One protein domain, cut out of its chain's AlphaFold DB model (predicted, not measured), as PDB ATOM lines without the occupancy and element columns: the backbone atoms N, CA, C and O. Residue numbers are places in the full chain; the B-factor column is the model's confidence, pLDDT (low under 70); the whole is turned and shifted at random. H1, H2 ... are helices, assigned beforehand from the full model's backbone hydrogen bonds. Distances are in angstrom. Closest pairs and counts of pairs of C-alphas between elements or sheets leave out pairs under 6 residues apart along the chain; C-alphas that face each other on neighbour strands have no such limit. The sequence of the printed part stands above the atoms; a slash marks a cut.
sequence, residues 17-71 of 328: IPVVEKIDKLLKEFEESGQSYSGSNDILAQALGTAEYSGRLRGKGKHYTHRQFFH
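AT A GLANCE: This is residues 17 to 71 of the 328 residues of an uncharacterized protein of Vitis vinifera (UniProt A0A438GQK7). A long helix, H1, has a short helix, H2, folded back beside it as a lopsided helical hairpin, and from H2 a long loop winds away to a tiny helix, H3, at the far side of the domain. The end of H1 and the start of its link to H2, residues 31 to 36, stand free. The printed part has 55 residues with three named helices, in the order H1, H2, H3, and no named strand; the class is all helix, though under half of the residues, 27 of 55, are in named elements. The whole is only just compact, close to loose, with a radius of gyration of the C-alphas of 12.1 A and spans of 32 by 25 by 16 A.

HOW THE PARTS SIT: Start with H1, residues 17 to 33, and look for H2, residues 43 to 48, which touches it. Their closest C-alphas, those of Lys 22 and Ala 47, are 5.5 A apart. The two form a helical hairpin and run opposite ways at a shallow tilt of 32 degrees, only just short of steep. H3, residues 66 to 69, is apart from both. In H1 and H2 every O i to N i+4 pair is within hydrogen-bond range; H3 is too short for such a pair, and its one O i to N i+3 pair is not within range.

IN THESE COORDINATES: Find C-alpha 17 at (130.333, 137.754, 96.488); from there H1 runs 24.4 A to C-alpha 33 at (116.659, 155.043, 85.941). H2 spans 8.6 A from Ile 43 to Leu 48. H3 spans 5.6 A from His 66 to Phe 69, whose C-alpha is at (134.868, 162.740, 104.054).

THE WHOLE: The C-alphas of Glu 32 and His 63 are the two farthest apart, at 34.4 A. The printed part has no cut. The link from H1 to H2 is short, with 9 residues; the link from H2 to H3, residues 49 to 65, is long, with 17. In the B-factor column the mean pLDDT of the printed part is 72.1, and the model's confidence is under 70 at residues 34 to 41, 51, 53 to 55 and 57 to 71.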
ATOM      1  N   ILE A  17     130.763 137.894  97.892       81.75
ATOM      2  CA  ILE A  17     130.333 137.754  96.488       81.75
ATOM      3  C   ILE A  17     128.876 138.212  96.247       81.75
ATOM      4  O   ILE A  17     128.685 139.100  95.419       81.75
ATOM      5  N   PRO A  18     127.857 137.737  96.995       84.69
ATOM      6  CA  PRO A  18     126.469 138.139  96.739       84.69
ATOM      7  C   PRO A  18     126.194 139.621  97.037       84.69
ATOM      8  O   PRO A  18     125.276 140.213  96.474       84.69
ATOM      9  N   VAL A  19     126.976 140.244  97.925       83.12
ATOM     10  CA  VAL A  19     126.864 141.684  98.201       83.12
ATOM     11  C   VAL A  19     127.446 142.486  97.041       83.12
ATOM     12  O   VAL A  19     126.860 143.494  96.658       83.12
ATOM     13  N   VAL A  20     128.563 142.033  96.468       83.19
ATOM     14  CA  VAL A  20     129.202 142.671  95.306       83.19
ATOM     15  C   VAL A  20     128.284 142.603  94.087       83.19
ATOM     16  O   VAL A  20     127.977 143.642  93.514       83.19
ATOM     17  N   GLU A  21     127.729 141.428  93.778       86.62
ATOM     18  CA  GLU A  21     126.771 141.255  92.673       86.62
ATOM     19  C   GLU A  21     125.544 142.172  92.816       86.62
ATOM     20  O   GLU A  21     125.018 142.704  91.837       86.62
ATOM     21  N   LYS A  22     125.094 142.401  94.054       87.69
ATOM     22  CA  LYS A  22     123.973 143.297  94.341       87.69
ATOM     23  C   LYS A  22     124.337 144.777  94.187       87.69
ATOM     24  O   LYS A  22     123.483 145.549  93.761       87.69
ATOM     25  N   ILE A  23     125.567 145.173  94.514       86.50
ATOM     26  CA  ILE A  23     126.069 146.536  94.268       86.50
ATOM     27  C   ILE A  23     126.127 146.803  92.763       86.50
ATOM     28  O   ILE A  23     125.603 147.821  92.319       86.50
ATOM     29  N   ASP A  24     126.692 145.878  91.985       86.50
ATOM     30  CA  ASP A  24     126.820 146.025  90.530       86.50
ATOM     31  C   ASP A  24     125.447 146.134  89.854       86.50
ATOM     32  O   ASP A  24     125.238 146.967  88.971       86.50
ATOM     33  N   LYS A  25     124.470 145.348  90.325       88.50
ATOM     34  CA  LYS A  25     123.081 145.445  89.868       88.50
ATOM     35  C   LYS A  25     122.469 146.824  90.148       88.50
ATOM     36  O   LYS A  25     121.880 147.413  89.248       88.50
ATOM     37  N   LEU A  26     122.622 147.340  91.369       85.25
ATOM     38  CA  LEU A  26     122.087 148.652  91.756       85.25
ATOM     39  C   LEU A  26     122.768 149.806  91.002       85.25
ATOM     40  O   LEU A  26     122.113 150.790  90.676       85.25
ATOM     41  N   LEU A  27     124.063 149.687  90.694       84.06
ATOM     42  CA  LEU A  27     124.779 150.667  89.872       84.06
ATOM     43  C   LEU A  27     124.237 150.712  88.442       84.06
ATOM     44  O   LEU A  27     124.030 151.794  87.902       84.06
ATOM     45  N   LYS A  28     123.942 149.552  87.853       85.81
ATOM     46  CA  LYS A  28     123.341 149.489  86.521       85.81
ATOM     47  C   LYS A  28     121.920 150.070  86.502       85.81
ATOM     48  O   LYS A  28     121.584 150.848  85.617       85.81
ATOM     49  N   GLU A  29     121.111 149.755  87.514       82.38
ATOM     50  CA  GLU A  29     119.766 150.331  87.676       82.38
ATOM     51  C   GLU A  29     119.806 151.858  87.867       82.38
ATOM     52  O   GLU A  29     118.926 152.565  87.377       82.38
ATOM     53  N   PHE A  30     120.828 152.391  88.542       80.69
ATOM     54  CA  PHE A  30     121.035 153.832  88.703       80.69
ATOM     55  C   PHE A  30     121.304 154.542  87.374       80.69
ATOM     56  O   PHE A  30     120.699 155.579  87.098       80.69
ATOM     57  N   GLU A  31     122.188 153.974  86.553       77.75
ATOM     58  CA  GLU A  31     122.519 154.513  85.231       77.75
ATOM     59  C   GLU A  31     121.303 154.507  84.292       77.75
ATOM     60  O   GLU A  31     121.134 155.434  83.502       77.75
ATOM     61  N   GLU A  32     120.427 153.505  84.411       77.75
ATOM     62  CA  GLU A  32     119.232 153.350  83.571       77.75
ATOM     63  C   GLU A  32     118.025 154.187  84.049       77.75
ATOM     64  O   GLU A  32     117.249 154.668  83.224       77.75
ATOM     65  N   SER A  33     117.846 154.379  85.363       70.25
ATOM     66  CA  SER A  33     116.659 155.043  85.941       70.25
ATOM     67  C   SER A  33     116.867 156.505  86.346       70.25
ATOM     68  O   SER A  33     115.891 157.224  86.568       70.25
ATOM     69  N   GLY A  34     118.117 156.961  86.483       58.38
ATOM     70  CA  GLY A  34     118.444 158.314  86.948       58.38
ATOM     71  C   GLY A  34     117.999 158.611  88.387       58.38
ATOM     72  O   GLY A  34     117.972 159.772  88.806       58.38
ATOM     73  N   GLN A  35     117.620 157.591  89.159       59.19
ATOM     74  CA  GLN A  35     117.041 157.769  90.484       59.19
ATOM     75  C   GLN A  35     118.114 158.138  91.516       59.19
ATOM     76  O   GLN A  35     119.003 157.352  91.828       59.19
ATOM     77  N   SER A  36     118.040 159.346  92.081       55.97
ATOM     78  CA  SER A  36     119.039 159.821  93.043       55.97
ATOM     79  C   SER A  36     118.938 159.093  94.388       55.97
ATOM     80  O   SER A  36     117.891 159.135  95.041       55.97
ATOM     81  N   TYR A  37     120.040 158.512  94.860       62.91
ATOM     82  CA  TYR A  37     120.137 157.998  96.225       62.91
ATOM     83  C   TYR A  37     120.456 159.136  97.202       62.91
ATOM     84  O   TYR A  37     121.445 159.851  97.051       62.91
ATOM     85  N   SER A  38     119.593 159.327  98.202       52.94
ATOM     86  CA  SER A  38     119.715 160.401  99.192       52.94
ATOM     87  C   SER A  38     120.346 159.895 100.482       52.94
ATOM     88  O   SER A  38     119.816 158.967 101.092       52.94
ATOM     89  N   GLY A  39     121.428 160.558 100.909       63.06
ATOM     90  CA  GLY A  39     121.988 160.539 102.264       63.06
ATOM     91  C   GLY A  39     122.092 159.154 102.900       63.06
ATOM     92  O   GLY A  39     123.106 158.494 102.756       63.06
ATOM     93  N   SER A  40     121.045 158.748 103.622       61.09
ATOM     94  CA  SER A  40     120.965 157.501 104.394       61.09
ATOM     95  C   SER A  40     120.469 156.265 103.626       61.09
ATOM     96  O   SER A  40     120.427 155.177 104.200       61.09
ATOM     97  N   ASN A  41     120.037 156.427 102.370       69.12
ATOM     98  CA  ASN A  41     119.553 155.364 101.477       69.12
ATOM     99  C   ASN A  41     120.495 155.186 100.274       69.12
ATOM    100  O   ASN A  41     120.050 155.143  99.125       69.12
ATOM    101  N   ASP A  42     121.797 155.108 100.536       76.06
ATOM    102  CA  ASP A  42     122.822 154.893  99.518       76.06
ATOM    103  C   ASP A  42     122.865 153.439  98.998       76.06
ATOM    104  O   ASP A  42     122.265 152.512  99.555       76.06
ATOM    105  N   ILE A  43     123.586 153.232  97.891       81.81
ATOM    106  CA  ILE A  43     123.724 151.927  97.216       81.81
ATOM    107  C   ILE A  43     124.290 150.870  98.175       81.81
ATOM    108  O   ILE A  43     123.872 149.710  98.159       81.81
ATOM    109  N   LEU A  44     125.205 151.270  99.064       78.56
ATOM    110  CA  LEU A  44     125.805 150.373 100.045       78.56
ATOM    111  C   LEU A  44     124.805 149.953 101.131       78.56
ATOM    112  O   LEU A  44     124.795 148.779 101.513       78.56
ATOM    113  N   ALA A  45     123.944 150.853 101.617       77.62
ATOM    114  CA  ALA A  45     122.873 150.521 102.557       77.62
ATOM    115  C   ALA A  45     121.861 149.545 101.941       77.62
ATOM    116  O   ALA A  45     121.457 148.580 102.596       77.62
ATOM    117  N   GLN A  46     121.509 149.735 100.667       80.19
ATOM    118  CA  GLN A  46     120.581 148.855  99.948       80.19
ATOM    119  C   GLN A  46     121.179 147.476  99.655       80.19
ATOM    120  O   GLN A  46     120.523 146.446  99.867       80.19
ATOM    121  N   ALA A  47     122.445 147.424  99.233       84.00
ATOM    122  CA  ALA A  47     123.145 146.167  99.000       84.00
ATOM    123  C   ALA A  47     123.256 145.342 100.290       84.00
ATOM    124  O   ALA A  47     122.897 144.163 100.308       84.00
ATOM    125  N   LEU A  48     123.647 145.985 101.394       79.81
ATOM    126  CA  LEU A  48     123.816 145.347 102.703       79.81
ATOM    127  C   LEU A  48     122.500 145.109 103.461       79.81
ATOM    128  O   LEU A  48     122.527 144.461 104.505       79.81
ATOM    129  N   GLY A  49     121.368 145.650 102.992       78.06
ATOM    130  CA  GLY A  49     120.045 145.472 103.607       78.06
ATOM    131  C   GLY A  49     119.933 146.003 105.041       78.06
ATOM    132  O   GLY A  49     119.100 145.538 105.813       78.06
ATOM    133  N   THR A  50     120.797 146.941 105.429       76.50
ATOM    134  CA  THR A  50     120.865 147.477 106.794       76.50
ATOM    135  C   THR A  50     120.931 148.997 106.751       76.50
ATOM    136  O   THR A  50     121.744 149.554 106.017       76.50
ATOM    137  N   ALA A  51     120.117 149.665 107.573       67.94
ATOM    138  CA  ALA A  51     120.059 151.126 107.627       67.94
ATOM    139  C   ALA A  51     121.409 151.747 108.016       67.94
ATOM    140  O   ALA A  51     122.135 151.212 108.865       67.94
ATOM    141  N   GLU A  52     121.763 152.875 107.404       70.12
ATOM    142  CA  GLU A  52     123.023 153.552 107.697       70.12
ATOM    143  C   GLU A  52     123.075 154.060 109.151       70.12
ATOM    144  O   GLU A  52     122.068 154.459 109.738       70.12
ATOM    145  N   TYR A  53     124.260 154.008 109.769       67.56
ATOM    146  CA  TYR A  53     124.437 154.491 111.137       67.56
ATOM    147  C   TYR A  53     124.461 156.019 111.144       67.56
ATOM    148  O   TYR A  53     125.221 156.636 110.397       67.56
ATOM    149  N   SER A  54     123.690 156.641 112.037       59.94
ATOM    150  CA  SER A  54     123.710 158.096 112.174       59.94
ATOM    151  C   SER A  54     125.111 158.587 112.561       59.94
ATOM    152  O   SER A  54     125.748 158.094 113.494       59.94
ATOM    153  N   GLY A  55     125.623 159.558 111.802       63.03
ATOM    154  CA  GLY A  55     126.884 160.233 112.107       63.03
ATOM    155  C   GLY A  55     128.159 159.429 111.837       63.03
ATOM    156  O   GLY A  55     129.227 159.890 112.227       63.03
ATOM    157  N   ARG A  56     128.106 158.272 111.165       73.00
ATOM    158  CA  ARG A  56     129.310 157.503 110.811       73.00
ATOM    159  C   ARG A  56     129.233 156.971 109.389       73.00
ATOM    160  O   ARG A  56     128.321 156.225 109.064       73.00
ATOM    161  N   LEU A  57     130.270 157.243 108.603       65.62
ATOM    162  CA  LEU A  57     130.401 156.664 107.272       65.62
ATOM    163  C   LEU A  57     130.762 155.184 107.333       65.62
ATOM    164  O   LEU A  57     131.758 154.778 107.954       65.62
ATOM    165  N   ARG A  58     129.975 154.368 106.632       69.50
ATOM    166  CA  ARG A  58     130.336 152.976 106.348       69.50
ATOM    167  C   ARG A  58     131.560 152.930 105.420       69.50
ATOM    168  O   ARG A  58     131.830 153.849 104.660       69.50
ATOM    169  N   GLY A  59     132.385 151.892 105.559       66.38
ATOM    170  CA  GLY A  59     133.595 151.690 104.742       66.38
ATOM    171  C   GLY A  59     134.857 152.461 105.175       66.38
ATOM    172  O   GLY A  59     135.952 151.919 105.040       66.38
ATOM    173  N   LYS A  60     134.749 153.663 105.767       66.69
ATOM    174  CA  LYS A  60     135.923 154.483 106.164       66.69
ATOM    175  C   LYS A  60     136.328 154.424 107.644       66.69
ATOM    176  O   LYS A  60     137.468 154.749 107.969       66.69
ATOM    177  N   GLY A  61     135.454 153.964 108.545       57.03
ATOM    178  CA  GLY A  61     135.782 153.733 109.965       57.03
ATOM    179  C   GLY A  61     135.082 154.677 110.954       57.03
ATOM    180  O   GLY A  61     134.206 155.441 110.579       57.03
ATOM    181  N   LYS A  62     135.404 154.576 112.256       59.53
ATOM    182  CA  LYS A  62     134.700 155.289 113.356       59.53
ATOM    183  C   LYS A  62     134.896 156.814 113.343       59.53
ATOM    184  O   LYS A  62     134.082 157.521 113.917       59.53
ATOM    185  N   HIS A  63     135.953 157.302 112.700       65.38
ATOM    186  CA  HIS A  63     136.414 158.689 112.833       65.38
ATOM    187  C   HIS A  63     135.989 159.612 111.687       65.38
ATOM    188  O   HIS A  63     136.373 160.775 111.692       65.38
ATOM    189  N   TYR A  64     135.223 159.109 110.716       61.12
ATOM    190  CA  TYR A  64     134.792 159.897 109.566       61.12
ATOM    191  C   TYR A  64     133.270 159.992 109.519       61.12
ATOM    192  O   TYR A  64     132.561 158.990 109.387       61.12
ATOM    193  N   THR A  65     132.778 161.221 109.626       64.06
ATOM    194  CA  THR A  65     131.383 161.579 109.356       64.06
ATOM    195  C   THR A  65     131.204 161.943 107.878       64.06
ATOM    196  O   THR A  65     132.167 162.338 107.217       64.06
ATOM    197  N   HIS A  66     129.972 161.858 107.356       62.84
ATOM    198  CA  HIS A  66     129.658 162.162 105.950       62.84
ATOM    199  C   HIS A  66     130.170 163.544 105.517       62.84
ATOM    200  O   HIS A  66     130.759 163.693 104.451       62.84
ATOM    201  N   ARG A  67     130.058 164.538 106.406       61.94
ATOM    202  CA  ARG A  67     130.552 165.904 106.171       61.94
ATOM    203  C   ARG A  67     132.071 165.992 106.025       61.94
ATOM    204  O   ARG A  67     132.553 166.763 105.205       61.94
ATOM    205  N   GLN A  68     132.812 165.230 106.827       66.25
ATOM    206  CA  GLN A  68     134.277 165.289 106.861       66.25
ATOM    207  C   GLN A  68     134.917 164.590 105.662       66.25
ATOM    208  O   GLN A  68     135.975 165.012 105.216       66.25
ATOM    209  N   PHE A  69     134.300 163.520 105.154       65.56
ATOM    210  CA  PHE A  69     134.868 162.740 104.054       65.56
ATOM    211  C   PHE A  69     134.574 163.340 102.680       65.56
ATOM    212  O   PHE A  69     135.464 163.411 101.844       65.56
ATOM    213  N   PHE A  70     133.341 163.799 102.452       67.44
ATOM    214  CA  PHE A  70     132.939 164.364 101.162       67.44
ATOM    215  C   PHE A  70     133.281 165.854 101.019       67.44
ATOM    216  O   PHE A  70     132.818 166.483 100.071       67.44
ATOM    217  N   HIS A  71     134.048 166.429 101.961       57.06
ATOM    218  CA  HIS A  71     134.390 167.858 102.015       57.06
ATOM    219  C   HIS A  71     133.197 168.760 101.666       57.06
ATOM    220  O   HIS A  71     133.328 169.722 100.912       57.06
TER     221      HIS A  71